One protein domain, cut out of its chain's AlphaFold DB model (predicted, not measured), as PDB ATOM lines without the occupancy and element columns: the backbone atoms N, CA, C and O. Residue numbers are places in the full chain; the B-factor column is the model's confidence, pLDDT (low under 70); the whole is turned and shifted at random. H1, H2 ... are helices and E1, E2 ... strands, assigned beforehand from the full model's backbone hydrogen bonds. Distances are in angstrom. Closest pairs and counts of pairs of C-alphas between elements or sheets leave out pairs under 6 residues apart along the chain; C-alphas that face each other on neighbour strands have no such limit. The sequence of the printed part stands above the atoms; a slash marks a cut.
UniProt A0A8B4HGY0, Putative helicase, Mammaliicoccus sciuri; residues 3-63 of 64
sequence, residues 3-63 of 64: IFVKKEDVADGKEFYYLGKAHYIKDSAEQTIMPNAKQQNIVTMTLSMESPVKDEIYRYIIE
ATOM      1  N   ILE A   3     171.831 169.631  67.552       93.38
ATOM      2  CA  ILE A   3     172.983 168.908  68.109       93.38
ATOM      3  C   ILE A   3     172.590 167.484  68.507       93.38
ATOM      4  O   ILE A   3     171.627 167.277  69.250       93.38
ATOM      5  N   PHE A   4     173.372 166.520  68.024       90.94
ATOM      6  CA  PHE A   4     173.231 165.093  68.289       90.94
ATOM      7  C   PHE A   4     174.586 164.526  68.720       90.94
ATOM      8  O   PHE A   4     175.583 164.762  68.039       90.94
ATOM      9  N   VAL A   5     174.633 163.790  69.834       88.19
ATOM     10  CA  VAL A   5     175.872 163.213  70.389       88.19
ATOM     11  C   VAL A   5     175.732 161.701  70.536       88.19
ATOM     12  O   VAL A   5     174.649 161.199  70.832       88.19
ATOM     13  N   LYS A   6     176.828 160.970  70.328       85.19
ATOM     14  CA  LYS A   6     176.926 159.521  70.527       85.19
ATOM     15  C   LYS A   6     178.149 159.214  71.399       85.19
ATOM     16  O   LYS A   6     179.210 159.783  71.157       85.19
ATOM     17  N   LYS A   7     178.002 158.304  72.370       81.75
ATOM     18  CA  LYS A   7     179.118 157.758  73.163       81.75
ATOM     19  C   LYS A   7     179.841 156.667  72.358       81.75
ATOM     20  O   LYS A   7     179.188 155.827  71.738       81.75
ATOM     21  N   GLU A   8     181.172 156.714  72.339       74.75
ATOM     22  CA  GLU A   8     182.023 155.839  71.515       74.75
ATOM     23  C   GLU A   8     181.966 154.368  71.960       74.75
ATOM     24  O   GLU A   8     181.832 153.485  71.116       74.75
ATOM     25  N   ASP A   9     181.939 154.115  73.274       67.94
ATOM     26  CA  ASP A   9     182.002 152.765  73.863       67.94
ATOM     27  C   ASP A   9     180.738 151.913  73.695       67.94
ATOM     28  O   ASP A   9     180.720 150.726  74.034       67.94
ATOM     29  N   VAL A  10     179.651 152.478  73.170       62.97
ATOM     30  CA  VAL A  10     178.424 151.709  72.945       62.97
ATOM     31  C   VAL A  10     178.559 150.991  71.603       62.97
ATOM     32  O   VAL A  10     178.166 151.515  70.557       62.97
ATOM     33  N   ALA A  11     179.128 149.781  71.642       54.31
ATOM     34  CA  ALA A  11     179.367 148.913  70.480       54.31
ATOM     35  C   ALA A  11     178.100 148.631  69.641       54.31
ATOM     36  O   ALA A  11     178.200 148.380  68.442       54.31
ATOM     37  N   ASP A  12     176.914 148.743  70.252       59.78
ATOM     38  CA  ASP A  12     175.601 148.561  69.612       59.78
ATOM     39  C   ASP A  12     174.871 149.894  69.313       59.78
ATOM     40  O   ASP A  12     173.762 149.936  68.777       59.78
ATOM     41  N   GLY A  13     175.490 151.026  69.670       54.53
ATOM     42  CA  GLY A  13     174.867 152.345  69.743       54.53
ATOM     43  C   GLY A  13     174.610 152.970  68.377       54.53
ATOM     44  O   GLY A  13     175.383 153.803  67.902       54.53
ATOM     45  N   LYS A  14     173.507 152.600  67.729       54.75
ATOM     46  CA  LYS A  14     172.940 153.371  66.606       54.75
ATOM     47  C   LYS A  14     172.206 154.634  67.063       54.75
ATOM     48  O   LYS A  14     171.814 155.443  66.227       54.75
ATOM     49  N   GLU A  15     172.012 154.799  68.366       74.25
ATOM     50  CA  GLU A  15     171.196 155.871  68.918       74.25
ATOM     51  C   GLU A  15     172.041 157.112  69.211       74.25
ATOM     52  O   GLU A  15     173.042 157.074  69.927       74.25
ATOM     53  N   PHE A  16     171.631 158.224  68.606       84.62
ATOM     54  CA  PHE A  16     172.148 159.549  68.905       84.62
ATOM     55  C   PHE A  16     171.243 160.221  69.935       84.62
ATOM     56  O   PHE A  16     170.018 160.205  69.802       84.62
ATOM     57  N   TYR A  17     171.843 160.897  70.909       87.00
ATOM     58  CA  TYR A  17     171.123 161.716  71.875       87.00
ATOM     59  C   TYR A  17     170.932 163.121  71.320       87.00
ATOM     60  O   TYR A  17     171.902 163.830  71.046       87.00
ATOM     61  N   TYR A  18     169.676 163.532  71.161       90.25
ATOM     62  CA  TYR A  18     169.336 164.896  70.776       90.25
ATOM     63  C   TYR A  18     169.485 165.840  71.974       90.25
ATOM     64  O   TYR A  18     168.779 165.697  72.972       90.25
ATOM     65  N   LEU A  19     170.383 166.822  71.863       91.12
ATOM     66  CA  LEU A  19     170.672 167.783  72.937       91.12
ATOM     67  C   LEU A  19     169.930 169.114  72.784       91.12
ATOM     68  O   LEU A  19     170.008 169.965  73.666       91.12
ATOM     69  N   GLY A  20     169.206 169.308  71.682       93.06
ATOM     70  CA  GLY A  20     168.515 170.560  71.397       93.06
ATOM     71  C   GLY A  20     169.159 171.354  70.268       93.06
ATOM     72  O   GLY A  20     169.873 170.828  69.406       93.06
ATOM     73  N   LYS A  21     168.872 172.654  70.274       96.44
ATOM     74  CA  LYS A  21     169.443 173.612  69.337       96.44
ATOM     75  C   LYS A  21     170.639 174.326  69.957       96.44
ATOM     76  O   LYS A  21     170.677 174.563  71.159       96.44
ATOM     77  N   ALA A  22     171.587 174.699  69.112       96.38
ATOM     78  CA  ALA A  22     172.725 175.533  69.447       96.38
ATOM     79  C   ALA A  22     172.926 176.631  68.404       96.38
ATOM     80  O   ALA A  22     172.537 176.489  67.232       96.38
ATOM     81  N   HIS A  23     173.599 177.691  68.823       95.62
ATOM     82  CA  HIS A  23     174.046 178.777  67.968       95.62
ATOM     83  C   HIS A  23     175.562 178.941  68.068       95.62
ATOM     84  O   HIS A  23     176.182 178.652  69.089       95.62
ATOM     85  N   TYR A  24     176.158 179.382  66.966       94.88
ATOM     86  CA  TYR A  24     177.570 179.731  66.926       94.88
ATOM     87  C   TYR A  24     177.814 180.977  67.777       94.88
ATOM     88  O   TYR A  24     177.084 181.967  67.657       94.88
ATOM     89  N   ILE A  25     178.843 180.928  68.621       95.25
ATOM     90  CA  ILE A  25     179.309 182.108  69.342       95.25
ATOM     91  C   ILE A  25     180.138 182.934  68.368       95.25
ATOM     92  O   ILE A  25     181.159 182.468  67.863       95.25
ATOM     93  N   LYS A  26     179.681 184.157  68.088       92.31
ATOM     94  CA  LYS A  26     180.369 185.069  67.173       92.31
ATOM     95  C   LYS A  26     181.834 185.236  67.596       92.31
ATOM     96  O   LYS A  26     182.123 185.320  68.783       92.31
ATOM     97  N   ASP A  27     182.727 185.265  66.609       92.88
ATOM     98  CA  ASP A  27     184.175 185.438  66.783       92.88
ATOM     99  C   ASP A  27     184.888 184.297  67.550       92.88
ATOM    100  O   ASP A  27     186.047 184.446  67.915       92.88
ATOM    101  N   SER A  28     184.238 183.137  67.745       93.88
ATOM    102  CA  SER A  28     184.861 181.938  68.346       93.88
ATOM    103  C   SER A  28     185.503 180.976  67.340       93.88
ATOM    104  O   SER A  28     186.077 179.964  67.734       93.88
ATOM    105  N   ALA A  29     185.352 181.233  66.038       92.12
ATOM    106  CA  ALA A  29     185.954 180.414  64.996       92.12
ATOM    107  C   ALA A  29     187.454 180.702  64.895       92.12
ATOM    108  O   ALA A  29     187.862 181.800  64.519       92.12
ATOM    109  N   GLU A  30     188.263 179.687  65.163       92.56
ATOM    110  CA  GLU A  30     189.717 179.738  65.091       92.56
ATOM    111  C   GLU A  30     190.217 178.718  64.072       92.56
ATOM    112  O   GLU A  30     189.835 177.546  64.091       92.56
ATOM    113  N   GLN A  31     191.084 179.161  63.163       89.56
ATOM    114  CA  GLN A  31     191.796 178.259  62.270       89.56
ATOM    115  C   GLN A  31     193.062 177.770  62.969       89.56
ATOM    116  O   GLN A  31     193.891 178.568  63.403       89.56
ATOM    117  N   THR A  32     193.231 176.455  63.041       87.81
ATOM    118  CA  THR A  32     194.406 175.822  63.640       87.81
ATOM    119  C   THR A  32     194.862 174.621  62.813       87.81
ATOM    120  O   THR A  32     194.270 174.286  61.785       87.81
ATOM    121  N   ILE A  33     195.956 173.988  63.221       85.62
ATOM    122  CA  ILE A  33     196.525 172.811  62.564       85.62
ATOM    123  C   ILE A  33     196.286 171.615  63.476       85.62
ATOM    124  O   ILE A  33     196.579 171.668  64.671       85.62
ATOM    125  N   MET A  34     195.751 170.525  62.920       82.31
ATOM    126  CA  MET A  34     195.547 169.298  63.684       82.31
ATOM    127  C   MET A  34     196.898 168.821  64.258       82.31
ATOM    128  O   MET A  34     197.842 168.655  63.484       82.31
ATOM    129  N   PRO A  35     197.000 168.543  65.572       73.94
ATOM    130  CA  PRO A  35     198.262 168.154  66.213       73.94
ATOM    131  C   PRO A  35     198.780 166.769  65.785       73.94
ATOM    132  O   PRO A  35     199.904 166.398  66.111       73.94
ATOM    133  N   ASN A  36     197.983 166.001  65.037       72.69
ATOM    134  CA  ASN A  36     198.385 164.706  64.494       72.69
ATOM    135  C   ASN A  36     199.244 164.844  63.225       72.69
ATOM    136  O   ASN A  36     199.227 165.856  62.528       72.69
ATOM    137  N   ALA A  37     199.942 163.758  62.878       61.69
ATOM    138  CA  ALA A  37     200.976 163.664  61.836       61.69
ATOM    139  C   ALA A  37     200.611 164.170  60.421       61.69
ATOM    140  O   ALA A  37     201.486 164.255  59.566       61.69
ATOM    141  N   LYS A  38     199.342 164.491  60.143       68.75
ATOM    142  CA  LYS A  38     198.881 164.944  58.824       68.75
ATOM    143  C   LYS A  38     198.844 166.469  58.647       68.75
ATOM    144  O   LYS A  38     198.517 166.888  57.542       68.75
ATOM    145  N   GLN A  39     199.164 167.269  59.679       71.25
ATOM    146  CA  GLN A  39     199.239 168.748  59.631       71.25
ATOM    147  C   GLN A  39     198.112 169.396  58.800       71.25
ATOM    148  O   GLN A  39     198.339 170.254  57.951       71.25
ATOM    149  N   GLN A  40     196.875 168.941  59.005       80.25
ATOM    150  CA  GLN A  40     195.732 169.441  58.248       80.25
ATOM    151  C   GLN A  40     195.202 170.719  58.891       80.25
ATOM    152  O   GLN A  40     195.065 170.784  60.113       80.25
ATOM    153  N   ASN A  41     194.872 171.710  58.061       87.12
ATOM    154  CA  ASN A  41     194.153 172.899  58.506       87.12
ATOM    155  C   ASN A  41     192.755 172.489  58.981       87.12
ATOM    156  O   ASN A  41     191.992 171.887  58.225       87.12
ATOM    157  N   ILE A  42     192.428 172.828  60.223       88.88
ATOM    158  CA  ILE A  42     191.122 172.609  60.842       88.88
ATOM    159  C   ILE A  42     190.567 173.937  61.355       88.88
ATOM    160  O   ILE A  42     191.307 174.894  61.577       88.88
ATOM    161  N   VAL A  43     189.253 173.987  61.552       90.44
ATOM    162  CA  VAL A  43     188.577 175.124  62.179       90.44
ATOM    163  C   VAL A  43     187.882 174.626  63.433       90.44
ATOM    164  O   VAL A  43     187.076 173.695  63.370       90.44
ATOM    165  N   THR A  44     188.194 175.241  64.565       92.00
ATOM    166  CA  THR A  44     187.501 175.030  65.835       92.00
ATOM    167  C   THR A  44     186.535 176.179  66.059       92.00
ATOM    168  O   THR A  44     186.847 177.319  65.746       92.00
ATOM    169  N   MET A  45     185.345 175.891  66.574       93.69
ATOM    170  CA  MET A  45     184.350 176.913  66.896       93.69
ATOM    171  C   MET A  45     183.627 176.551  68.184       93.69
ATOM    172  O   MET A  45     183.416 175.370  68.466       93.69
ATOM    173  N   THR A  46     183.214 177.558  68.948       94.56
ATOM    174  CA  THR A  46     182.424 177.349  70.159       94.56
ATOM    175  C   THR A  46     180.940 177.504  69.850       94.56
ATOM    176  O   THR A  46     180.496 178.485  69.248       94.56
ATOM    177  N   LEU A  47     180.158 176.513  70.274       94.12
ATOM    178  CA  LEU A  47     178.709 176.512  70.141       94.12
ATOM    179  C   LEU A  47     178.075 176.695  71.517       94.12
ATOM    180  O   LEU A  47     178.447 176.013  72.468       94.12
ATOM    181  N   SER A  48     177.102 177.596  71.604       95.44
ATOM    182  CA  SER A  48     176.282 177.789  72.796       95.44
ATOM    183  C   SER A  48     174.938 177.095  72.605       95.44
ATOM    184  O   SER A  48     174.248 177.318  71.604       95.44
ATOM    185  N   MET A  49     174.571 176.227  73.547       95.50
ATOM    186  CA  MET A  49     173.275 175.548  73.545       95.50
ATOM    187  C   MET A  49     172.165 176.544  73.906       95.50
ATOM    188  O   MET A  49     172.318 177.336  74.831       95.50
ATOM    189  N   GLU A  50     171.034 176.502  73.198       95.81
ATOM    190  CA  GLU A  50     169.868 177.350  73.505       95.81
ATOM    191  C   GLU A  50     169.223 176.974  74.848       95.81
ATOM    192  O   GLU A  50     168.710 177.839  75.554       95.81
ATOM    193  N   SER A  51     169.291 175.691  75.209       93.19
ATOM    194  CA  SER A  51     168.837 175.161  76.493       93.19
ATOM    195  C   SER A  51     169.962 174.362  77.147       93.19
ATOM    196  O   SER A  51     170.695 173.669  76.436       93.19
ATOM    197  N   PRO A  52     170.093 174.403  78.484       92.31
ATOM    198  CA  PRO A  52     171.066 173.576  79.185       92.31
ATOM    199  C   PRO A  52     170.794 172.091  78.923       92.31
ATOM    200  O   PRO A  52     169.641 171.649  78.869       92.31
ATOM    201  N   VAL A  53     171.869 171.317  78.759       90.38
ATOM    202  CA  VAL A  53     171.779 169.858  78.648       90.38
ATOM    203  C   VAL A  53     171.278 169.306  79.980       90.38
ATOM    204  O   VAL A  53     171.714 169.746  81.039       90.38
ATOM    205  N   LYS A  54     170.351 168.347  79.934       89.44
ATOM    206  CA  LYS A  54     169.845 167.688  81.144       89.44
ATOM    207  C   LYS A  54     170.987 166.980  81.872       89.44
ATOM    208  O   LYS A  54     171.711 166.216  81.237       89.44
ATOM    209  N   ASP A  55     171.078 167.163  83.187       89.25
ATOM    210  CA  ASP A  55     172.139 166.587  84.028       89.25
ATOM    211  C   ASP A  55     172.328 165.080  83.826       89.25
ATOM    212  O   ASP A  55     173.456 164.610  83.756       89.25
ATOM    213  N   GLU A  56     171.237 164.325  83.693       86.44
ATOM    214  CA  GLU A  56     171.275 162.874  83.469       86.44
ATOM    215  C   GLU A  56     172.009 162.510  82.171       86.44
ATOM    216  O   GLU A  56     172.866 161.630  82.159       86.44
ATOM    217  N   ILE A  57     171.718 163.235  81.085       84.75
ATOM    218  CA  ILE A  57     172.359 163.039  79.781       84.75
ATOM    219  C   ILE A  57     173.801 163.538  79.821       84.75
ATOM    220  O   ILE A  57     174.689 162.886  79.283       84.75
ATOM    221  N   TYR A  58     174.046 164.672  80.480       88.88
ATOM    222  CA  TYR A  58     175.390 165.211  80.642       88.88
ATOM    223  C   TYR A  58     176.297 164.213  81.372       88.88
ATOM    224  O   TYR A  58     177.348 163.869  80.841       88.88
ATOM    225  N   ARG A  59     175.855 163.684  82.523       87.94
ATOM    226  CA  ARG A  59     176.572 162.651  83.292       87.94
ATOM    227  C   ARG A  59     176.812 161.394  82.465       87.94
ATOM    228  O   ARG A  59     177.949 160.957  82.367       87.94
ATOM    229  N   TYR A  60     175.786 160.886  81.786       84.25
ATOM    230  CA  TYR A  60     175.922 159.707  80.928       84.25
ATOM    231  C   TYR A  60     176.971 159.876  79.811       84.25
ATOM    232  O   TYR A  60     177.683 158.929  79.482       84.25
ATOM    233  N   ILE A  61     177.067 161.072  79.215       83.25
ATOM    234  CA  ILE A  61     178.034 161.358  78.144       83.25
ATOM    235  C   ILE A  61     179.467 161.460  78.689       83.25
ATOM    236  O   ILE A  61     180.391 161.039  77.997       83.25
ATOM    237  N   ILE A  62     179.662 162.035  79.882       85.81
ATOM    238  CA  ILE A  62     181.003 162.288  80.447       85.81
ATOM    239  C   ILE A  62     181.553 161.139  81.297       85.81
ATOM    240  O   ILE A  62     182.766 161.054  81.477       85.81
ATOM    241  N   GLU A  63     180.692 160.302  81.875       78.75
ATOM    242  CA  GLU A  63     181.113 159.155  82.681       78.75
ATOM    243  C   GLU A  63     181.711 158.090  81.753       78.75
ATOM    244  O   GLU A  63     181.077 157.714  80.765       78.75
TER     245      GLU A  63
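This is residues 3 to 63 of the 64 residues of the protein "Putative helicase" of Mammaliicoccus sciuri (UniProt A0A8B4HGY0). Two hairpins, E1 with E2 and E3 with E4, are the arms of an open U whose base is E5 paired with the far part of E2; the short helix H1 lies beside the E1-E2 arm. The 61 printed residues, under half in named elements, run E1 E2 E3 E4 E5 H1, class mixed; sheets E1 - E2 - E5 and E3 - E4 are antiparallel. The whole is loose, radius of gyration of the C-alphas 14.8 A, spans 35 by 30 by 19 A.

E1 is residues 3 to 5, from C-alpha 3 at (172.983, 168.908, 68.109). E2 is 17 to 24, 19.8 A; E3 30 to 33, 10.0 A; E4 41 to 44, 10.1 A; E5 47 to 49. H1 is 55 to 62, 10.5 A, ending at C-alpha 62 (181.003, 162.288, 80.447).

E2 bends by 59 degrees at residue 20, pairing with E1 before it (N 5 to O 17, 3.0 A) and E5 after it (N 23 to O 48, 2.9 A). E3 and E4 are antiparallel (N 30 to O 44, 2.8 A). E4 runs on into E5 at 27 degrees. H1, every O i to N i+4 pair within hydrogen-bond range, only grazes the three-stranded sheet.

The farthest C-alphas, Asp 12 and Asp 27, are 38.0 A apart. The printed part has no cut; link E1 to E2 is long. Residues 9 to 14 and 37 to 38 have pLDDT under 70.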